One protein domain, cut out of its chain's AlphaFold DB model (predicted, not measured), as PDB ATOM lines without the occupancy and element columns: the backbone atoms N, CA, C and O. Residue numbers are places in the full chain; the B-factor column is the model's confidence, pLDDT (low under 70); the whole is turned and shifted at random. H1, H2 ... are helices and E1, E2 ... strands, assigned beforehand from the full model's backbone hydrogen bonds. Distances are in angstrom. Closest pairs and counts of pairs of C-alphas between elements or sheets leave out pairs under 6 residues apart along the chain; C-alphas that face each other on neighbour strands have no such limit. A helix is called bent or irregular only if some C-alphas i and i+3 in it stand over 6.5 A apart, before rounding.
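This is residues 3 to 98, 250 to 305 and 320 to 332 of the 332 residues of an uncharacterized protein of Phlebia centrifuga (UniProt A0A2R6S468). A twisted five-stranded sheet, E3 E2 E6 E1 E10, has helices H1 and H2 side by side over one face, while E11, an edge strand of the three-stranded sheet E11 E8 E13, crosses its other face. A small four-stranded sheet, E5 E4 E9 E7, sits off one end of the large sheet, where E5 runs on into E6. There are 165 printed residues, with two named helices and thirteen named strands in the order E1 H1 E2 H2 E3 to E13; the class is mixed, and each sheet is mixed. The whole is compact and rounded, with a radius of gyration of the C-alphas of 15.2 A and spans of 44 by 37 by 30 A.

The large sheet has E3, residues 63 to 67; E2, 33 to 40, 22.8 A long; E6, 84 to 92, 26.7 A; E1, 3 to 10, 23.2 A, from C-alpha 3 at (232.740, 250.277, 233.246); and E10, 288 to 292. H1, 13 to 29, is 20.5 A long, and H2, 47 to 58, is 16.2 A. The other strands are E11, 294 to 299; E8, 264 to 270; E13, 326 to 331, ending at C-alpha 331 (236.503, 240.420, 239.690); E5, 80 to 82; E4, 72 to 74; E9, 275 to 278; E7, 250 to 252; and E12, 303 to 305.

In two layers, H1 and H2 are on the same face of the large sheet, at heights of 9.0 and 10.2 A. They touch at Ala 13 and Glu 49, closest C-alphas 5.6 A apart, with a shallow tilt of 10 degrees, the same way. H1 is irregular, C-alphas 23 and 26 being 7.6 A apart; 10 of its 13 O i to N i+4 pairs are within hydrogen-bond range, and every such pair in H2. E2, H2, E3 form a strand-helix-strand unit, parallel neighbours joined through a helix; E1, H1, E2 form a split one, with E6 between the strands; both crossovers are right-handed. E6 is antiparallel to E1, with N 8 and O 86 2.8 A apart. The closest C-alphas of E6 and E11, Ser 87 and Phe 295, are 5.1 A apart. E11 and E8 are parallel, N 267 to O 295 2.8 A. E4 and E5 form a hairpin, N 73 to O 81 3.2 A. E12 pairs with no named strand.

The two farthest C-alphas, Gly 77 and Gln 94, are 46.1 A apart. Residues 99 to 249 and 306 to 319 are not printed, leaving C-alpha gaps of 32.4 and 8.3 A. The link E7 to E8 is long. Mean pLDDT of the printed part is 87.9; 17 residues, among them 254 to 261, are under 70.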
ATOM      1  N   ALA A   3     233.016 248.907 232.825       89.31
ATOM      2  CA  ALA A   3     232.740 250.277 233.246       89.31
ATOM      3  C   ALA A   3     231.495 250.363 234.140       89.31
ATOM      4  O   ALA A   3     231.354 251.298 234.922       89.31
ATOM      5  N   TYR A   4     230.568 249.412 233.987       94.56
ATOM      6  CA  TYR A   4     229.261 249.461 234.629       94.56
ATOM      7  C   TYR A   4     228.617 248.078 234.654       94.56
ATOM      8  O   TYR A   4     228.622 247.402 233.626       94.56
ATOM      9  N   VAL A   5     228.042 247.670 235.784       96.12
ATOM     10  CA  VAL A   5     227.243 246.443 235.898       96.12
ATOM     11  C   VAL A   5     226.083 246.677 236.856       96.12
ATOM     12  O   VAL A   5     226.282 247.176 237.964       96.12
ATOM     13  N   GLU A   6     224.874 246.299 236.454       96.06
ATOM     14  CA  GLU A   6     223.698 246.337 237.317       96.06
ATOM     15  C   GLU A   6     222.624 245.332 236.900       96.06
ATOM     16  O   GLU A   6     222.563 244.898 235.749       96.06
ATOM     17  N   THR A   7     221.718 245.038 237.829       95.69
ATOM     18  CA  THR A   7     220.451 244.371 237.550       95.69
ATOM     19  C   THR A   7     219.293 245.150 238.149       95.69
ATOM     20  O   THR A   7     219.311 245.519 239.323       95.69
ATOM     21  N   ILE A   8     218.266 245.375 237.340       95.69
ATOM     22  CA  ILE A   8     217.062 246.119 237.696       95.69
ATOM     23  C   ILE A   8     215.885 245.150 237.704       95.69
ATOM     24  O   ILE A   8     215.661 244.451 236.719       95.69
ATOM     25  N   PHE A   9     215.097 245.148 238.772       94.56
ATOM     26  CA  PHE A   9     213.871 244.367 238.877       94.56
ATOM     27  C   PHE A   9     212.661 245.290 238.997       94.56
ATOM     28  O   PHE A   9     212.594 246.117 239.909       94.56
ATOM     29  N   CYS A  10     211.688 245.118 238.100       94.56
ATOM     30  CA  CYS A  10     210.446 245.894 238.070       94.56
ATOM     31  C   CYS A  10     209.255 245.012 237.678       94.56
ATOM     32  O   CYS A  10     209.398 244.052 236.927       94.56
ATOM     33  N   LYS A  11     208.047 245.364 238.132       92.56
ATOM     34  CA  LYS A  11     206.811 244.667 237.714       92.56
ATOM     35  C   LYS A  11     206.367 245.037 236.288       92.56
ATOM     36  O   LYS A  11     205.644 244.272 235.661       92.56
ATOM     37  N   THR A  12     206.803 246.192 235.786       94.12
ATOM     38  CA  THR A  12     206.492 246.721 234.446       94.12
ATOM     39  C   THR A  12     207.769 247.175 233.739       94.12
ATOM     40  O   THR A  12     208.797 247.402 234.382       94.12
ATOM     41  N   ALA A  13     207.724 247.340 232.417       96.75
ATOM     42  CA  ALA A  13     208.877 247.772 231.627       96.75
ATOM     43  C   ALA A  13     209.223 249.256 231.808       96.75
ATOM     44  O   ALA A  13     210.380 249.648 231.667       96.75
ATOM     45  N   ARG A  14     208.234 250.104 232.115       97.19
ATOM     46  CA  ARG A  14     208.404 251.567 232.116       97.19
ATOM     47  C   ARG A  14     209.532 252.064 233.036       97.19
ATOM     48  O   ARG A  14     210.325 252.870 232.552       97.19
ATOM     49  N   PRO A  15     209.659 251.624 234.303       96.56
ATOM     50  CA  PRO A  15     210.755 252.076 235.159       96.56
ATOM     51  C   PRO A  15     212.124 251.615 234.646       96.56
ATOM     52  O   PRO A  15     213.087 252.369 234.738       96.56
ATOM     53  N   ILE A  16     212.203 250.421 234.043       96.75
ATOM     54  CA  ILE A  16     213.435 249.931 233.409       96.75
ATOM     55  C   ILE A  16     213.803 250.855 232.247       96.75
ATOM     56  O   ILE A  16     214.906 251.381 232.223       96.75
ATOM     57  N   LEU A  17     212.873 251.134 231.330       97.25
ATOM     58  CA  LEU A  17     213.104 252.035 230.193       97.25
ATOM     59  C   LEU A  17     213.545 253.439 230.630       97.25
ATOM     60  O   LEU A  17     214.457 254.010 230.038       97.25
ATOM     61  N   GLN A  18     212.920 253.988 231.676       96.69
ATOM     62  CA  GLN A  18     213.309 255.279 232.249       96.69
ATOM     63  C   GLN A  18     214.730 255.242 232.818       96.69
ATOM     64  O   GLN A  18     215.501 256.173 232.593       96.69
ATOM     65  N   HIS A  19     215.095 254.157 233.504       95.44
ATOM     66  CA  HIS A  19     216.446 253.967 234.025       95.44
ATOM     67  C   HIS A  19     217.480 253.809 232.905       95.44
ATOM     68  O   HIS A  19     218.527 254.448 232.957       95.44
ATOM     69  N   LEU A  20     217.170 253.041 231.853       94.94
ATOM     70  CA  LEU A  20     218.039 252.892 230.679       94.94
ATOM     71  C   LEU A  20     218.285 254.243 229.987       94.94
ATOM     72  O   LEU A  20     219.421 254.570 229.650       94.94
ATOM     73  N   ALA A  21     217.230 255.044 229.809       95.69
ATOM     74  CA  ALA A  21     217.310 256.355 229.168       95.69
ATOM     75  C   ALA A  21     218.034 257.415 230.018       95.69
ATOM     76  O   ALA A  21     218.549 258.379 229.462       95.69
ATOM     77  N   GLY A  22     218.055 257.265 231.343       95.50
ATOM     78  CA  GLY A  22     218.761 258.178 232.242       95.50
ATOM     79  C   GLY A  22     220.212 257.765 232.484       95.50
ATOM     80  O   GLY A  22     221.138 258.513 232.187       95.50
ATOM     81  N   SER A  23     220.409 256.567 233.031       94.06
ATOM     82  CA  SER A  23     221.700 256.111 233.563       94.06
ATOM     83  C   SER A  23     222.607 255.494 232.496       94.06
ATOM     84  O   SER A  23     223.828 255.610 232.581       94.06
ATOM     85  N   LEU A  24     222.025 254.837 231.487       93.69
ATOM     86  CA  LEU A  24     222.767 254.060 230.487       93.69
ATOM     87  C   LEU A  24     222.866 254.735 229.115       93.69
ATOM     88  O   LEU A  24     223.604 254.259 228.252       93.69
ATOM     89  N   GLU A  25     222.183 255.859 228.906       94.75
ATOM     90  CA  GLU A  25     222.164 256.582 227.630       94.75
ATOM     91  C   GLU A  25     223.562 256.960 227.096       94.75
ATOM     92  O   GLU A  25     223.810 256.718 225.906       94.75
ATOM     93  N   PRO A  26     224.524 257.418 227.929       94.44
ATOM     94  CA  PRO A  26     225.889 257.667 227.467       94.44
ATOM     95  C   PRO A  26     226.565 256.414 226.898       94.44
ATOM     96  O   PRO A  26     227.290 256.492 225.906       94.44
ATOM     97  N   PHE A  27     226.305 255.245 227.490       94.44
ATOM     98  CA  PHE A  27     226.898 253.976 227.069       94.44
ATOM     99  C   PHE A  27     226.207 253.400 225.834       94.44
ATOM    100  O   PHE A  27     226.891 252.932 224.927       94.44
ATOM    101  N   LEU A  28     224.877 253.501 225.751       92.06
ATOM    102  CA  LEU A  28     224.090 253.045 224.598       92.06
ATOM    103  C   LEU A  28     224.505 253.757 223.300       92.06
ATOM    104  O   LEU A  28     224.573 253.136 222.236       92.06
ATOM    105  N   LYS A  29     224.823 255.054 223.389       93.38
ATOM    106  CA  LYS A  29     225.269 255.877 222.251       93.38
ATOM    107  C   LYS A  29     226.772 255.797 221.987       93.38
ATOM    108  O   LYS A  29     227.231 256.178 220.907       93.38
ATOM    109  N   SER A  30     227.551 255.326 222.956       94.81
ATOM    110  CA  SER A  30     229.000 255.245 222.830       94.81
ATOM    111  C   SER A  30     229.416 254.163 221.832       94.81
ATOM    112  O   SER A  30     228.856 253.071 221.797       94.81
ATOM    113  N   LYS A  31     230.442 254.459 221.023       95.06
ATOM    114  CA  LYS A  31     231.097 253.486 220.130       95.06
ATOM    115  C   LYS A  31     232.303 252.800 220.775       95.06
ATOM    116  O   LYS A  31     232.829 251.853 220.188       95.06
ATOM    117  N   SER A  32     232.755 253.281 221.936       95.81
ATOM    118  CA  SER A  32     233.899 252.726 222.672       95.81
ATOM    119  C   SER A  32     233.501 251.607 223.631       95.81
ATOM    120  O   SER A  32     234.371 250.945 224.183       95.81
ATOM    121  N   HIS A  33     232.203 251.366 223.807       95.88
ATOM    122  CA  HIS A  33     231.700 250.352 224.719       95.88
ATOM    123  C   HIS A  33     230.909 249.271 223.985       95.88
ATOM    124  O   HIS A  33     230.286 249.520 222.952       95.88
ATOM    125  N   SER A  34     230.953 248.067 224.541       95.69
ATOM    126  CA  SER A  34     230.076 246.955 224.200       95.69
ATOM    127  C   SER A  34     229.151 246.699 225.378       95.69
ATOM    128  O   SER A  34     229.600 246.633 226.523       95.69
ATOM    129  N   LEU A  35     227.866 246.552 225.093       96.00
ATOM    130  CA  LEU A  35     226.837 246.290 226.082       96.00
ATOM    131  C   LEU A  35     226.462 244.808 226.045       96.00
ATOM    132  O   LEU A  35     226.186 244.256 224.983       96.00
ATOM    133  N   LEU A  36     226.452 244.181 227.214       96.06
ATOM    134  CA  LEU A  36     225.877 242.867 227.460       96.06
ATOM    135  C   LEU A  36     224.571 243.058 228.232       96.06
ATOM    136  O   LEU A  36     224.567 243.764 229.238       96.06
ATOM    137  N   PHE A  37     223.480 242.436 227.793       97.06
ATOM    138  CA  PHE A  37     222.220 242.456 228.532       97.06
ATOM    139  C   PHE A  37     221.576 241.077 228.665       97.06
ATOM    140  O   PHE A  37     221.753 240.203 227.819       97.06
ATOM    141  N   SER A  38     220.787 240.901 229.722       97.19
ATOM    142  CA  SER A  38     219.887 239.761 229.901       97.19
ATOM    143  C   SER A  38     218.521 240.278 230.322       97.19
ATOM    144  O   SER A  38     218.413 241.030 231.294       97.19
ATOM    145  N   LEU A  39     217.477 239.888 229.594       97.25
ATOM    146  CA  LEU A  39     216.097 240.246 229.907       97.25
ATOM    147  C   LEU A  39     215.343 239.007 230.371       97.25
ATOM    148  O   LEU A  39     215.071 238.120 229.568       97.25
ATOM    149  N   SER A  40     214.964 238.974 231.646       96.12
ATOM    150  CA  SER A  40     214.126 237.922 232.227       96.12
ATOM    151  C   SER A  40     212.705 238.466 232.400       96.12
ATOM    152  O   SER A  40     212.415 239.039 233.453       96.12
ATOM    153  N   PRO A  41     211.825 238.392 231.385       95.75
ATOM    154  CA  PRO A  41     210.477 238.936 231.492       95.75
ATOM    155  C   PRO A  41     209.648 238.169 232.523       95.75
ATOM    156  O   PRO A  41     209.670 236.939 232.564       95.75
ATOM    157  N   ALA A  42     208.859 238.889 233.320       93.62
ATOM    158  CA  ALA A  42     207.803 238.251 234.097       93.62
ATOM    159  C   ALA A  42     206.784 237.602 233.148       93.62
ATOM    160  O   ALA A  42     206.453 238.173 232.110       93.62
ATOM    161  N   LEU A  43     206.205 236.463 233.540       90.75
ATOM    162  CA  LEU A  43     205.137 235.808 232.764       90.75
ATOM    163  C   LEU A  43     203.907 236.711 232.557       90.75
ATOM    164  O   LEU A  43     203.146 236.520 231.614       90.75
ATOM    165  N   SER A  44     203.716 237.697 233.434       92.75
ATOM    166  CA  SER A  44     202.644 238.690 233.352       92.75
ATOM    167  C   SER A  44     202.988 239.915 232.499       92.75
ATOM    168  O   SER A  44     202.130 240.782 232.342       92.75
ATOM    169  N   LEU A  45     204.222 240.046 231.993       95.25
ATOM    170  CA  LEU A  45     204.640 241.216 231.221       95.25
ATOM    171  C   LEU A  45     203.970 241.198 229.834       95.25
ATOM    172  O   LEU A  45     204.138 240.227 229.090       95.25
ATOM    173  N   PRO A  46     203.245 242.258 229.433       96.81
ATOM    174  CA  PRO A  46     202.631 242.309 228.111       96.81
ATOM    175  C   PRO A  46     203.678 242.223 226.981       96.81
ATOM    176  O   PRO A  46     204.719 242.879 227.068       96.81
ATOM    177  N   PRO A  47     203.394 241.530 225.860       96.81
ATOM    178  CA  PRO A  47     204.337 241.414 224.741       96.81
ATOM    179  C   PRO A  47     204.810 242.759 224.171       96.81
ATOM    180  O   PRO A  47     205.955 242.887 223.744       96.81
ATOM    181  N   ARG A  48     203.944 243.782 224.196       97.88
ATOM    182  CA  ARG A  48     204.296 245.145 223.773       97.88
ATOM    183  C   ARG A  48     205.395 245.746 224.651       97.88
ATOM    184  O   ARG A  48     206.356 246.283 224.123       97.88
ATOM    185  N   GLU A  49     205.277 245.602 225.967       97.50
ATOM    186  CA  GLU A  49     206.278 246.105 226.913       97.50
ATOM    187  C   GLU A  49     207.624 245.386 226.754       97.50
ATOM    188  O   GLU A  49     208.676 246.022 226.809       97.50
ATOM    189  N   LEU A  50     207.605 244.076 226.485       97.00
ATOM    190  CA  LEU A  50     208.818 243.330 226.151       97.00
ATOM    191  C   LEU A  50     209.454 243.834 224.846       97.00
ATOM    192  O   LEU A  50     210.667 244.028 224.786       97.00
ATOM    193  N   SER A  51     208.643 244.076 223.812       97.50
ATOM    194  CA  SER A  51     209.114 244.636 222.541       97.50
ATOM    195  C   SER A  51     209.762 246.007 222.732       97.50
ATOM    196  O   SER A  51     210.794 246.286 222.120       97.50
ATOM    197  N   ASP A  52     209.192 246.849 223.595       97.44
ATOM    198  CA  ASP A  52     209.743 248.167 223.917       97.44
ATOM    199  C   ASP A  52     211.111 248.040 224.620       97.44
ATOM    200  O   ASP A  52     212.058 248.738 224.250       97.44
ATOM    201  N   LEU A  53     211.262 247.098 225.566       97.19
ATOM    202  CA  LEU A  53     212.548 246.805 226.221       97.19
ATOM    203  C   LEU A  53     213.615 246.334 225.229       97.19
ATOM    204  O   LEU A  53     214.726 246.861 225.218       97.19
ATOM    205  N   VAL A  54     213.283 245.370 224.369       96.88
ATOM    206  CA  VAL A  54     214.215 244.856 223.351       96.88
ATOM    207  C   VAL A  54     214.602 245.956 222.357       96.88
ATOM    208  O   VAL A  54     215.768 246.064 221.963       96.88
ATOM    209  N   SER A  55     213.653 246.819 221.983       96.44
ATOM    210  CA  SER A  55     213.907 247.947 221.082       96.44
ATOM    211  C   SER A  55     214.881 248.956 221.693       96.44
ATOM    212  O   SER A  55     215.738 249.479 220.979       96.44
ATOM    213  N   ALA A  56     214.814 249.181 223.011       95.81
ATOM    214  CA  ALA A  56     215.730 250.085 223.707       95.81
ATOM    215  C   ALA A  56     217.201 249.644 223.586       95.81
ATOM    216  O   ALA A  56     218.076 250.484 223.387       95.81
ATOM    217  N   PHE A  57     217.474 248.336 223.631       95.25
ATOM    218  CA  PHE A  57     218.822 247.795 223.410       95.25
ATOM    219  C   PHE A  57     219.202 247.697 221.933       95.25
ATOM    220  O   PHE A  57     220.368 247.874 221.590       95.25
ATOM    221  N   SER A  58     218.232 247.462 221.047       92.88
ATOM    222  CA  SER A  58     218.476 247.345 219.602       92.88
ATOM    223  C   SER A  58     218.994 248.643 218.968       92.88
ATOM    224  O   SER A  58     219.623 248.601 217.915       92.88
ATOM    225  N   GLY A  59     218.759 249.796 219.602       88.81
ATOM    226  CA  GLY A  59     219.320 251.081 219.171       88.81
ATOM    227  C   GLY A  59     220.785 251.305 219.561       88.81
ATOM    228  O   GLY A  59     221.384 252.290 219.122       88.81
ATOM    229  N   ALA A  60     221.374 250.436 220.386       90.50
ATOM    230  CA  ALA A  60     222.758 250.572 220.818       90.50
ATOM    231  C   ALA A  60     223.736 250.243 219.682       90.50
ATOM    232  O   ALA A  60     223.504 249.347 218.872       90.50
ATOM    233  N   SER A  61     224.887 250.920 219.657       88.44
ATOM    234  CA  SER A  61     225.896 250.702 218.605       88.44
ATOM    235  C   SER A  61     226.529 249.301 218.639       88.44
ATOM    236  O   SER A  61     227.095 248.841 217.646       88.44
ATOM    237  N   SER A  62     226.476 248.648 219.804       91.81
ATOM    238  CA  SER A  62     227.124 247.373 220.091       91.81
ATOM    239  C   SER A  62     226.492 246.710 221.305       91.81
ATOM    240  O   SER A  62     227.044 246.778 222.402       91.81
ATOM    241  N   ALA A  63     225.341 246.074 221.123       94.00
ATOM    242  CA  ALA A  63     224.704 245.298 222.177       94.00
ATOM    243  C   ALA A  63     224.642 243.816 221.803       94.00
ATOM    244  O   ALA A  63     224.293 243.462 220.678       94.00
ATOM    245  N   ILE A  64     224.958 242.960 222.768       94.06
ATOM    246  CA  ILE A  64     224.611 241.544 222.753       94.06
ATOM    247  C   ILE A  64     223.721 241.302 223.950       94.06
ATOM    248  O   ILE A  64     224.005 241.768 225.051       94.06
ATOM    249  N   GLY A  65     222.688 240.507 223.763       93.69
ATOM    250  CA  GLY A  65     221.973 239.978 224.897       93.69
ATOM    251  C   GLY A  65     221.081 238.832 224.512       93.69
ATOM    252  O   GLY A  65     221.053 238.391 223.361       93.69
ATOM    253  N   CYS A  66     220.355 238.352 225.504       94.06
ATOM    254  CA  CYS A  66     219.385 237.292 225.342       94.06
ATOM    255  C   CYS A  66     218.118 237.592 226.140       94.06
ATOM    256  O   CYS A  66     218.102 238.403 227.073       94.06
ATOM    257  N   LEU A  67     217.049 236.905 225.749       95.62
ATOM    258  CA  LEU A  67     215.936 236.663 226.646       95.62
ATOM    259  C   LEU A  67     216.330 235.479 227.527       95.62
ATOM    260  O   LEU A  67     216.684 234.416 227.018       95.62
ATOM    261  N   SER A  68     216.302 235.693 228.830       94.25
ATOM    262  CA  SER A  68     216.590 234.696 229.851       94.25
ATOM    263  C   SER A  68     215.303 234.190 230.482       94.25
ATOM    264  O   SER A  68     214.235 234.800 230.377       94.25
ATOM    265  N   SER A  69     215.405 233.052 231.156       91.81
ATOM    266  CA  SER A  69     214.288 232.498 231.908       91.81
ATOM    267  C   SER A  69     213.878 233.438 233.049       91.81
ATOM    268  O   SER A  69     214.746 234.101 233.625       91.81
ATOM    269  N   PRO A  70     212.576 233.517 233.390       89.50
ATOM    270  CA  PRO A  70     212.096 234.381 234.462       89.50
ATOM    271  C   PRO A  70     212.823 234.117 235.781       89.50
ATOM    272  O   PRO A  70     213.034 232.968 236.169       89.50
ATOM    273  N   VAL A  71     213.156 235.192 236.492       83.69
ATOM    274  CA  VAL A  71     213.711 235.133 237.845       83.69
ATOM    275  C   VAL A  71     212.583 235.522 238.796       83.69
ATOM    276  O   VAL A  71     212.159 236.678 238.816       83.69
ATOM    277  N   LEU A  72     212.029 234.557 239.533       82.25
ATOM    278  CA  LEU A  72     210.997 234.857 240.529       82.25
ATOM    279  C   LEU A  72     211.673 235.519 241.722       82.25
ATOM    280  O   LEU A  72     212.733 235.054 242.109       82.25
ATOM    281  N   LEU A  73     211.099 236.570 242.312       81.31
ATOM    282  CA  LEU A  73     211.652 237.139 243.540       81.31
ATOM    283  C   LEU A  73     210.867 236.645 244.752       81.31
ATOM    284  O   LEU A  73     209.650 236.837 244.812       81.31
ATOM    285  N   SER A  74     211.553 236.034 245.721       78.62
ATOM    286  CA  SER A  74     210.940 235.690 247.006       78.62
ATOM    287  C   SER A  74     211.011 236.905 247.927       78.62
ATOM    288  O   SER A  74     212.101 237.395 248.239       78.62
ATOM    289  N   GLN A  75     209.851 237.412 248.340       72.31
ATOM    290  CA  GLN A  75     209.757 238.471 249.341       72.31
ATOM    291  C   GLN A  75     209.721 237.874 250.756       72.31
ATOM    292  O   GLN A  75     209.264 236.744 250.965       72.31
ATOM    293  N   ALA A  76     210.187 238.641 251.747       66.56
ATOM    294  CA  ALA A  76     209.981 238.282 253.143       66.56
ATOM    295  C   ALA A  76     208.463 238.176 253.393       66.56
ATOM    296  O   ALA A  76     207.713 239.099 253.115       66.56
ATOM    297  N   GLY A  77     207.991 236.994 253.801       68.25
ATOM    298  CA  GLY A  77     206.555 236.700 253.917       68.25
ATOM    299  C   GLY A  77     206.024 235.619 252.969       68.25
ATOM    300  O   GLY A  77     204.839 235.303 253.032       68.25
ATOM    301  N   GLY A  78     206.871 235.012 252.128       72.00
ATOM    302  CA  GLY A  78     206.515 233.793 251.381       72.00
ATOM    303  C   GLY A  78     205.609 234.029 250.168       72.00
ATOM    304  O   GLY A  78     205.050 233.088 249.603       72.00
ATOM    305  N   HIS A  79     205.444 235.281 249.742       77.81
ATOM    306  CA  HIS A  79     204.755 235.610 248.501       77.81
ATOM    307  C   HIS A  79     205.767 235.844 247.385       77.81
ATOM    308  O   HIS A  79     206.438 236.873 247.313       77.81
ATOM    309  N   SER A  80     205.853 234.861 246.494       77.69
ATOM    310  CA  SER A  80     206.603 234.972 245.251       77.69
ATOM    311  C   SER A  80     205.896 235.941 244.317       77.69
ATOM    312  O   SER A  80     204.739 235.735 243.937       77.69
ATOM    313  N   THR A  81     206.584 237.019 243.960       82.06
ATOM    314  CA  THR A  81     206.103 237.963 242.955       82.06
ATOM    315  C   THR A  81     206.999 237.869 241.732       82.06
ATOM    316  O   THR A  81     208.226 237.852 241.823       82.06
ATOM    317  N   ALA A  82     206.379 237.760 240.558       85.44
ATOM    318  CA  ALA A  82     207.111 237.732 239.303       85.44
ATOM    319  C   ALA A  82     207.575 239.154 238.962       85.44
ATOM    320  O   ALA A  82     206.755 240.068 238.841       85.44
ATOM    321  N   TYR A  83     208.882 239.332 238.792       91.69
ATOM    322  CA  TYR A  83     209.477 240.578 238.324       91.69
ATOM    323  C   TYR A  83     210.065 240.379 236.935       91.69
ATOM    324  O   TYR A  83     210.530 239.299 236.579       91.69
ATOM    325  N   THR A  84     210.050 241.450 236.152       95.06
ATOM    326  CA  THR A  84     210.907 241.561 234.982       95.06
ATOM    327  C   THR A  84     212.279 242.004 235.460       95.06
ATOM    328  O   THR A  84     212.397 243.070 236.069       95.06
ATOM    329  N   ALA A  85     213.298 241.189 235.200       95.56
ATOM    330  CA  ALA A  85     214.686 241.527 235.482       95.56
ATOM    331  C   ALA A  85     215.385 242.003 234.203       95.56
ATOM    332  O   ALA A  85     215.260 241.378 233.148       95.56
ATOM    333  N   CYS A  86     216.133 243.094 234.308       97.44
ATOM    334  CA  CYS A  86     216.983 243.631 233.258       97.44
ATOM    335  C   CYS A  86     218.395 243.781 233.810       97.44
ATOM    336  O   CYS A  86     218.659 244.676 234.615       97.44
ATOM    337  N   SER A  87     219.279 242.885 233.392       97.62
ATOM    338  CA  SER A  87     220.691 242.905 233.762       97.62
ATOM    339  C   SER A  87     221.484 243.540 232.639       97.62
ATOM    340  O   SER A  87     221.306 243.162 231.480       97.62
ATOM    341  N   VAL A  88     222.360 244.483 232.963       97.44
ATOM    342  CA  VAL A  88     223.199 245.190 231.996       97.44
ATOM    343  C   VAL A  88     224.633 245.226 232.500       97.44
ATOM    344  O   VAL A  88     224.892 245.550 233.655       97.44
ATOM    345  N   ALA A  89     225.574 244.922 231.616       96.88
ATOM    346  CA  ALA A  89     226.997 245.096 231.837       96.88
ATOM    347  C   ALA A  89     227.619 245.836 230.647       96.88
ATOM    348  O   ALA A  89     227.326 245.545 229.489       96.88
ATOM    349  N   VAL A  90     228.481 246.806 230.926       96.56
ATOM    350  CA  VAL A  90     229.155 247.633 229.926       96.56
ATOM    351  C   VAL A  90     230.649 247.365 229.992       96.56
ATOM    352  O   VAL A  90     231.283 247.518 231.037       96.56
ATOM    353  N   PHE A  91     231.219 247.002 228.852       95.81
ATOM    354  CA  PHE A  91     232.629 246.672 228.700       95.81
ATOM    355  C   PHE A  91     233.309 247.667 227.768       95.81
ATOM    356  O   PHE A  91     232.755 248.029 226.731       95.81
ATOM    357  N   ASP A  92     234.535 248.068 228.097       95.38
ATOM    358  CA  ASP A  92     235.390 248.784 227.151       95.38
ATOM    359  C   ASP A  92     235.793 247.846 226.000       95.38
ATOM    360  O   ASP A  92     236.405 246.794 226.225       95.38
ATOM    361  N   ARG A  93     235.482 248.251 224.761       94.00
ATOM    362  CA  ARG A  93     235.800 247.510 223.530       94.00
ATOM    363  C   ARG A  93     237.289 247.261 223.331       94.00
ATOM    364  O   ARG A  93     237.638 246.293 222.667       94.00
ATOM    365  N   GLN A  94     238.165 248.086 223.901       94.69
ATOM    366  CA  GLN A  94     239.611 247.854 223.834       94.69
ATOM    367  C   GLN A  94     240.041 246.621 224.636       94.69
ATOM    368  O   GLN A  94     241.096 246.048 224.386       94.69
ATOM    369  N   THR A  95     239.214 246.203 225.595       91.56
ATOM    370  CA  THR A  95     239.528 245.131 226.550       91.56
ATOM    371  C   THR A  95     238.570 243.946 226.479       91.56
ATOM    372  O   THR A  95     238.744 242.977 227.214       91.56
ATOM    373  N   ALA A  96     237.545 244.025 225.631       90.88
ATOM    374  CA  ALA A  96     236.514 243.010 225.507       90.88
ATOM    375  C   ALA A  96     236.209 242.737 224.037       90.88
ATOM    376  O   ALA A  96     235.868 243.639 223.271       90.88
ATOM    377  N   THR A  97     236.283 241.463 223.658       88.69
ATOM    378  CA  THR A  97     235.910 241.005 222.322       88.69
ATOM    379  C   THR A  97     234.540 240.355 222.374       88.69
ATOM    380  O   THR A  97     234.328 239.332 223.020       88.69
ATOM    381  N   VAL A  98     233.608 240.971 221.662       87.50
ATOM    382  CA  VAL A  98     232.283 240.425 221.398       87.50
ATOM    383  C   VAL A  98     232.413 239.305 220.374       87.50
ATOM    384  O   VAL A  98     232.981 239.512 219.302       87.50
ATOM    385  N   SER A 250     214.841 228.539 246.615       73.50
ATOM    386  CA  SER A 250     215.300 229.898 246.878       73.50
ATOM    387  C   SER A 250     216.771 230.033 246.458       73.50
ATOM    388  O   SER A 250     217.565 229.109 246.555       73.50
ATOM    389  N   ILE A 251     217.167 231.187 245.956       72.69
ATOM    390  CA  ILE A 251     218.563 231.507 245.682       72.69
ATOM    391  C   ILE A 251     218.814 232.808 246.405       72.69
ATOM    392  O   ILE A 251     218.252 233.845 246.056       72.69
ATOM    393  N   THR A 252     219.605 232.745 247.465       76.56
ATOM    394  CA  THR A 252     220.047 233.943 248.168       76.56
ATOM    395  C   THR A 252     221.220 234.536 247.408       76.56
ATOM    396  O   THR A 252     222.189 233.827 247.125       76.56
ATOM    397  N   ALA A 253     221.156 235.832 247.100       71.19
ATOM    398  CA  ALA A 253     222.367 236.568 246.763       71.19
ATOM    399  C   ALA A 253     223.371 236.365 247.909       71.19
ATOM    400  O   ALA A 253     222.992 236.505 249.076       71.19
ATOM    401  N   ASP A 254     224.613 235.985 247.600       67.50
ATOM    402  CA  ASP A 254     225.647 235.841 248.626       67.50
ATOM    403  C   ASP A 254     225.896 237.215 249.253       67.50
ATOM    404  O   ASP A 254     226.643 238.036 248.727       67.50
ATOM    405  N   SER A 255     225.277 237.465 250.400       59.66
ATOM    406  CA  SER A 255     225.608 238.586 251.268       59.66
ATOM    407  C   SER A 255     226.796 238.202 252.147       59.66
ATOM    408  O   SER A 255     226.713 238.309 253.372       59.66
ATOM    409  N   ASP A 256     227.866 237.663 251.555       57.06
ATOM    410  CA  ASP A 256     229.099 237.431 252.302       57.06
ATOM    411  C   ASP A 256     229.571 238.815 252.756       57.06
ATOM    412  O   ASP A 256     229.972 239.655 251.951       57.06
ATOM    413  N   GLY A 257     229.383 239.095 254.047       53.69
ATOM    414  CA  GLY A 257     229.454 240.424 254.659       53.69
ATOM    415  C   GLY A 257     230.857 241.035 254.716       53.69
ATOM    416  O   GLY A 257     231.117 241.848 255.598       53.69
ATOM    417  N   SER A 258     231.760 240.640 253.820       51.91
ATOM    418  CA  SER A 258     233.107 241.186 253.679       51.91
ATOM    419  C   SER A 258     233.157 242.155 252.495       51.91
ATOM    420  O   SER A 258     233.121 241.730 251.344       51.91
ATOM    421  N   ASP A 259     233.221 243.455 252.786       55.06
ATOM    422  CA  ASP A 259     233.654 244.536 251.882       55.06
ATOM    423  C   ASP A 259     233.094 244.519 250.442       55.06
ATOM    424  O   ASP A 259     233.792 244.798 249.469       55.06
ATOM    425  N   ALA A 260     231.787 244.279 250.303       55.38
ATOM    426  CA  ALA A 260     231.038 244.195 249.042       55.38
ATOM    427  C   ALA A 260     230.967 245.490 248.189       55.38
ATOM    428  O   ALA A 260     230.088 245.620 247.338       55.38
ATOM    429  N   SER A 261     231.833 246.486 248.406       62.72
ATOM    430  CA  SER A 261     231.698 247.792 247.739       62.72
ATOM    431  C   SER A 261     232.364 247.884 246.361       62.72
ATOM    432  O   SER A 261     232.007 248.779 245.595       62.72
ATOM    433  N   THR A 262     233.271 246.967 246.009       80.44
ATOM    434  CA  THR A 262     234.084 247.094 244.781       80.44
ATOM    435  C   THR A 262     233.993 245.914 243.820       80.44
ATOM    436  O   THR A 262     234.083 246.133 242.615       80.44
ATOM    437  N   SER A 263     233.756 244.692 244.305       89.00
ATOM    438  CA  SER A 263     233.761 243.518 243.427       89.00
ATOM    439  C   SER A 263     232.546 243.496 242.495       89.00
ATOM    440  O   SER A 263     231.397 243.635 242.923       89.00
ATOM    441  N   THR A 264     232.806 243.307 241.207       91.44
ATOM    442  CA  THR A 264     231.795 243.137 240.169       91.44
ATOM    443  C   THR A 264     231.538 241.655 239.927       91.44
ATOM    444  O   THR A 264     232.464 240.850 239.831       91.44
ATOM    445  N   THR A 265     230.260 241.289 239.819       92.38
ATOM    446  CA  THR A 265     229.820 239.898 239.734       92.38
ATOM    447  C   THR A 265     228.918 239.653 238.522       92.38
ATOM    448  O   THR A 265     227.972 240.399 238.273       92.38
ATOM    449  N   ILE A 266     229.165 238.562 237.796       92.94
ATOM    450  CA  ILE A 266     228.197 237.943 236.876       92.94
ATOM    451  C   ILE A 266     227.715 236.635 237.494       92.94
ATOM    452  O   ILE A 266     228.518 235.744 237.774       92.94
ATOM    453  N   GLU A 267     226.403 236.511 237.665       92.88
ATOM    454  CA  GLU A 267     225.732 235.312 238.150       92.88
ATOM    455  C   GLU A 267     224.849 234.700 237.059       92.88
ATOM    456  O   GLU A 267     223.917 235.323 236.547       92.88
ATOM    457  N   LEU A 268     225.135 233.445 236.711       92.38
ATOM    458  CA  LEU A 268     224.277 232.630 235.855       92.38
ATOM    459  C   LEU A 268     223.528 231.622 236.719       92.38
ATOM    460  O   LEU A 268     224.133 230.911 237.527       92.38
ATOM    461  N   LEU A 269     222.215 231.555 236.534       91.50
ATOM    462  CA  LEU A 269     221.311 230.749 237.342       91.50
ATOM    463  C   LEU A 269     220.610 229.727 236.461       91.50
ATOM    464  O   LEU A 269     220.062 230.070 235.417       91.50
ATOM    465  N   THR A 270     220.582 228.474 236.899       89.75
ATOM    466  CA  THR A 270     219.720 227.469 236.277       89.75
ATOM    467  C   THR A 270     218.342 227.546 236.920       89.75
ATOM    468  O   THR A 270     218.180 227.221 238.096       89.75
ATOM    469  N   THR A 271     217.348 228.001 236.170       85.75
ATOM    470  CA  THR A 271     215.993 228.239 236.678       85.75
ATOM    471  C   THR A 271     215.084 227.061 236.356       85.75
ATOM    472  O   THR A 271     215.018 226.619 235.211       85.75
ATOM    473  N   ALA A 272     214.322 226.603 237.343       80.88
ATOM    474  CA  ALA A 272     213.097 225.845 237.126       80.88
ATOM    475  C   ALA A 272     211.880 226.769 237.267       80.88
ATOM    476  O   ALA A 272     211.990 227.901 237.738       80.88
ATOM    477  N   SER A 273     210.695 226.267 236.916       67.31
ATOM    478  CA  SER A 273     209.416 226.967 237.122       67.31
ATOM    479  C   SER A 273     209.154 227.369 238.582       67.31
ATOM    480  O   SER A 273     208.306 228.221 238.831       67.31
ATOM    481  N   THR A 274     209.873 226.772 239.535       64.12
ATOM    482  CA  THR A 274     209.748 226.975 240.985       64.12
ATOM    483  C   THR A 274     210.942 227.701 241.613       64.12
ATOM    484  O   THR A 274     211.042 227.767 242.838       64.12
ATOM    485  N   THR A 275     211.877 228.223 240.811       67.69
ATOM    486  CA  THR A 275     213.065 228.901 241.341       67.69
ATOM    487  C   THR A 275     212.757 230.341 241.719       67.69
ATOM    488  O   THR A 275     212.484 231.176 240.858       67.69
ATOM    489  N   GLU A 276     212.853 230.628 243.011       77.00
ATOM    490  CA  GLU A 276     212.759 231.950 243.605       77.00
ATOM    491  C   GLU A 276     214.141 232.505 243.944       77.00
ATOM    492  O   GLU A 276     215.061 231.796 244.323       77.00
ATOM    493  N   PHE A 277     214.305 233.808 243.831       73.62
ATOM    494  CA  PHE A 277     215.535 234.537 244.051       73.62
ATOM    495  C   PHE A 277     215.261 235.599 245.110       73.62
ATOM    496  O   PHE A 277     214.317 236.372 245.005       73.62
ATOM    497  N   VAL A 278     216.051 235.634 246.172       77.75
ATOM    498  CA  VAL A 278     215.881 236.614 247.246       77.75
ATOM    499  C   VAL A 278     216.887 237.736 246.999       77.75
ATOM    500  O   VAL A 278     218.089 237.520 247.192       77.75
ATOM    501  N   PRO A 279     216.449 238.934 246.571       70.81
ATOM    502  CA  PRO A 279     217.350 240.067 246.458       70.81
ATOM    503  C   PRO A 279     217.807 240.503 247.858       70.81
ATOM    504  O   PRO A 279     217.048 240.423 248.820       70.81
ATOM    505  N   ALA A 280     219.030 241.023 247.978       70.25
ATOM    506  CA  ALA A 280     219.592 241.439 249.270       70.25
ATOM    507  C   ALA A 280     218.871 242.647 249.921       70.25
ATOM    508  O   ALA A 280     219.174 243.022 251.052       70.25
ATOM    509  N   THR A 281     217.939 243.294 249.218       69.62
ATOM    510  CA  THR A 281     217.281 244.532 249.655       69.62
ATOM    511  C   THR A 281     215.944 244.263 250.347       69.62
ATOM    512  O   THR A 281     215.043 243.691 249.741       69.62
ATOM    513  N   ASN A 282     215.764 244.781 251.565       62.12
ATOM    514  CA  ASN A 282     214.562 244.591 252.396       62.12
ATOM    515  C   ASN A 282     213.373 245.525 252.060       62.12
ATOM    516  O   ASN A 282     212.537 245.775 252.923       62.12
ATOM    517  N   SER A 283     213.296 246.111 250.859       71.50
ATOM    518  CA  SER A 283     212.197 247.033 250.523       71.50
ATOM    519  C   SER A 283     211.057 246.288 249.829       71.50
ATOM    520  O   SER A 283     211.101 246.061 248.623       71.50
ATOM    521  N   GLU A 284     210.043 245.895 250.603       65.12
ATOM    522  CA  GLU A 284     208.884 245.123 250.120       65.12
ATOM    523  C   GLU A 284     207.994 245.910 249.137       65.12
ATOM    524  O   GLU A 284     207.398 245.317 248.234       65.12
ATOM    525  N   ASP A 285     207.993 247.244 249.233       69.75
ATOM    526  CA  ASP A 285     207.151 248.146 248.429       69.75
ATOM    527  C   ASP A 285     207.892 248.877 247.299       69.75
ATOM    528  O   ASP A 285     207.329 249.745 246.623       69.75
ATOM    529  N   ALA A 286     209.162 248.549 247.051       75.81
ATOM    530  CA  ALA A 286     209.897 249.209 245.986       75.81
ATOM    531  C   ALA A 286     209.321 248.831 244.610       75.81
ATOM    532  O   ALA A 286     209.366 247.678 244.175       75.81
ATOM    533  N   ALA A 287     208.820 249.833 243.882       86.38
ATOM    534  CA  ALA A 287     208.402 249.680 242.485       86.38
ATOM    535  C   ALA A 287     209.567 249.259 241.566       86.38
ATOM    536  O   ALA A 287     209.339 248.673 240.505       86.38
ATOM    537  N   ILE A 288     210.795 249.569 241.990       91.62
ATOM    538  CA  ILE A 288     212.054 249.284 241.310       91.62
ATOM    539  C   ILE A 288     213.100 248.846 242.337       91.62
ATOM    540  O   ILE A 288     213.340 249.538 243.324       91.62
ATOM    541  N   ILE A 289     213.745 247.711 242.088       91.94
ATOM    542  CA  ILE A 289     214.887 247.236 242.874       91.94
ATOM    543  C   ILE A 289     216.108 247.286 241.961       91.94
ATOM    544  O   ILE A 289     216.098 246.679 240.895       91.94
ATOM    545  N   VAL A 290     217.155 248.005 242.367       92.50
ATOM    546  CA  VAL A 290     218.408 248.108 241.605       92.50
ATOM    547  C   VAL A 290     219.530 247.459 242.402       92.50
ATOM    548  O   VAL A 290     219.822 247.875 243.522       92.50
ATOM    549  N   GLN A 291     220.176 246.458 241.814       91.44
ATOM    550  CA  GLN A 291     221.376 245.822 242.343       91.44
ATOM    551  C   GLN A 291     222.577 246.251 241.511       91.44
ATOM    552  O   GLN A 291     222.681 245.915 240.336       91.44
ATOM    553  N   ARG A 292     223.480 247.021 242.117       93.06
ATOM    554  CA  ARG A 292     224.716 247.471 241.466       93.06
ATOM    555  C   ARG A 292     225.794 246.404 241.573       93.06
ATOM    556  O   ARG A 292     225.792 245.632 242.526       93.06
ATOM    557  N   ASN A 293     226.712 246.405 240.614       93.25
ATOM    558  CA  ASN A 293     227.851 245.490 240.516       93.25
ATOM    559  C   ASN A 293     227.459 244.010 240.392       93.25
ATOM    560  O   ASN A 293     228.301 243.140 240.591       93.25
ATOM    561  N   ILE A 294     226.202 243.711 240.046       93.31
ATOM    562  CA  ILE A 294     225.734 242.340 239.851       93.31
ATOM    563  C   ILE A 294     224.916 242.239 238.568       93.31
ATOM    564  O   ILE A 294     223.998 243.027 238.339       93.31
ATOM    565  N   PHE A 295     225.243 241.247 237.748       95.19
ATOM    566  CA  PHE A 295     224.516 240.868 236.544       95.19
ATOM    567  C   PHE A 295     223.893 239.485 236.739       95.19
ATOM    568  O   PHE A 295     224.638 238.535 236.964       95.19
ATOM    569  N   TYR A 296     222.573 239.344 236.589       93.62
ATOM    570  CA  TYR A 296     221.915 238.030 236.604       93.62
ATOM    571  C   TYR A 296     221.464 237.583 235.217       93.62
ATOM    572  O   TYR A 296     220.866 238.359 234.472       93.62
ATOM    573  N   ALA A 297     221.635 236.305 234.907       93.50
ATOM    574  CA  ALA A 297     220.939 235.678 233.789       93.50
ATOM    575  C   ALA A 297     220.425 234.288 234.176       93.50
ATOM    576  O   ALA A 297     221.189 233.425 234.606       93.50
ATOM    577  N   GLY A 298     219.116 234.086 234.019       92.19
ATOM    578  CA  GLY A 298     218.463 232.793 234.198       92.19
ATOM    579  C   GLY A 298     218.493 231.947 232.923       92.19
ATOM    580  O   GLY A 298     218.310 232.464 231.820       92.19
ATOM    581  N   SER A 299     218.674 230.639 233.064       91.81
ATOM    582  CA  SER A 299     218.537 229.681 231.970       91.81
ATOM    583  C   SER A 299     217.821 228.414 232.423       91.81
ATOM    584  O   SER A 299     218.164 227.805 233.432       91.81
ATOM    585  N   ASP A 300     216.860 227.979 231.626       89.25
ATOM    586  CA  ASP A 300     216.189 226.681 231.682       89.25
ATOM    587  C   ASP A 300     217.067 225.535 231.152       89.25
ATOM    588  O   ASP A 300     216.879 224.375 231.510       89.25
ATOM    589  N   ASN A 301     218.054 225.867 230.320       88.69
ATOM    590  CA  ASN A 301     218.988 224.929 229.702       88.69
ATOM    591  C   ASN A 301     220.306 224.791 230.482       88.69
ATOM    592  O   ASN A 301     221.175 223.994 230.109       88.69
ATOM    593  N   GLY A 302     220.447 225.554 231.568       90.88
ATOM    594  CA  GLY A 302     221.634 225.570 232.405       90.88
ATOM    595  C   GLY A 302     222.770 226.421 231.842       90.88
ATOM    596  O   GLY A 302     222.559 227.356 231.074       90.88
ATOM    597  N   PHE A 303     223.998 226.115 232.243       90.50
ATOM    598  CA  PHE A 303     225.184 226.852 231.811       90.50
ATOM    599  C   PHE A 303     226.365 225.923 231.529       90.50
ATOM    600  O   PHE A 303     226.455 224.808 232.050       90.50
ATOM    601  N   LEU A 304     227.279 226.409 230.688       89.88
ATOM    602  CA  LEU A 304     228.547 225.767 230.365       89.88
ATOM    603  C   LEU A 304     229.688 226.617 230.911       89.88
ATOM    604  O   LEU A 304     229.755 227.816 230.647       89.88
ATOM    605  N   VAL A 305     230.593 225.983 231.643       88.00
ATOM    606  CA  VAL A 305     231.763 226.626 232.233       88.00
ATOM    607  C   VAL A 305     233.014 226.014 231.638       88.00
ATOM    608  O   VAL A 305     233.177 224.795 231.642       88.00
ATOM    609  N   SER A 320     226.199 222.418 233.763       89.25
ATOM    610  CA  SER A 320     225.227 222.248 234.840       89.25
ATOM    611  C   SER A 320     223.839 222.578 234.326       89.25
ATOM    612  O   SER A 320     223.623 223.678 233.832       89.25
ATOM    613  N   THR A 321     222.911 221.641 234.478       90.62
ATOM    614  CA  THR A 321     221.464 221.781 234.215       90.62
ATOM    615  C   THR A 321     220.638 221.634 235.489       90.62
ATOM    616  O   THR A 321     219.410 221.572 235.447       90.62
ATOM    617  N   VAL A 322     221.313 221.554 236.634       90.25
ATOM    618  CA  VAL A 322     220.684 221.339 237.932       90.25
ATOM    619  C   VAL A 322     219.891 222.586 238.306       90.25
ATOM    620  O   VAL A 322     220.501 223.647 238.434       90.25
ATOM    621  N   PRO A 323     218.564 222.495 238.504       88.62
ATOM    622  CA  PRO A 323     217.771 223.615 238.994       88.62
ATOM    623  C   PRO A 323     218.349 224.205 240.282       88.62
ATOM    624  O   PRO A 323     218.739 223.467 241.185       88.62
ATOM    625  N   GLY A 324     218.427 225.532 240.366       85.81
ATOM    626  CA  GLY A 324     219.084 226.231 241.474       85.81
ATOM    627  C   GLY A 324     220.613 226.260 241.374       85.81
ATOM    628  O   GLY A 324     221.270 226.916 242.179       85.81
ATOM    629  N   GLY A 325     221.197 225.588 240.378       88.38
ATOM    630  CA  GLY A 325     222.619 225.665 240.080       88.38
ATOM    631  C   GLY A 325     223.026 227.103 239.772       88.38
ATOM    632  O   GLY A 325     222.366 227.789 238.988       88.38
ATOM    633  N   ARG A 326     224.131 227.541 240.374       89.50
ATOM    634  CA  ARG A 326     224.661 228.902 240.252       89.50
ATOM    635  C   ARG A 326     226.104 228.860 239.770       89.50
ATOM    636  O   ARG A 326     226.915 228.102 240.298       89.50
ATOM    637  N   MET A 327     226.424 229.705 238.796       90.69
ATOM    638  CA  MET A 327     227.794 230.043 238.430       90.69
ATOM    639  C   MET A 327     228.032 231.508 238.753       90.69
ATOM    640  O   MET A 327     227.282 232.366 238.299       90.69
ATOM    641  N   THR A 328     229.106 231.783 239.482       90.38
ATOM    642  CA  THR A 328     229.484 233.138 239.873       90.38
ATOM    643  C   THR A 328     230.872 233.446 239.319       90.38
ATOM    644  O   THR A 328     231.828 232.715 239.582       90.38
ATOM    645  N   LEU A 329     230.983 234.528 238.552       89.94
ATOM    646  CA  LEU A 329     232.245 235.116 238.107       89.94
ATOM    647  C   LEU A 329     232.432 236.442 238.846       89.94
ATOM    648  O   LEU A 329     231.595 237.327 238.696       89.94
ATOM    649  N   ARG A 330     233.508 236.569 239.629       90.38
ATOM    650  CA  ARG A 330     233.849 237.779 240.396       90.38
ATOM    651  C   ARG A 330     235.179 238.353 239.933       90.38
ATOM    652  O   ARG A 330     236.101 237.590 239.638       90.38
ATOM    653  N   TRP A 331     235.263 239.674 239.884       89.50
ATOM    654  CA  TRP A 331     236.503 240.420 239.690       89.50
ATOM    655  C   TRP A 331     236.396 241.781 240.375       89.50
ATOM    656  O   TRP A 331     235.297 242.300 240.557       89.50
ATOM    657  N   ASP A 332     237.541 242.341 240.739       85.69
ATOM    658  CA  ASP A 332     237.653 243.687 241.311       85.69
ATOM    659  C   ASP A 332     237.909 244.721 240.215       85.69
ATOM    660  O   ASP A 332     238.444 244.308 239.158       85.69
TER     661      ASP A 332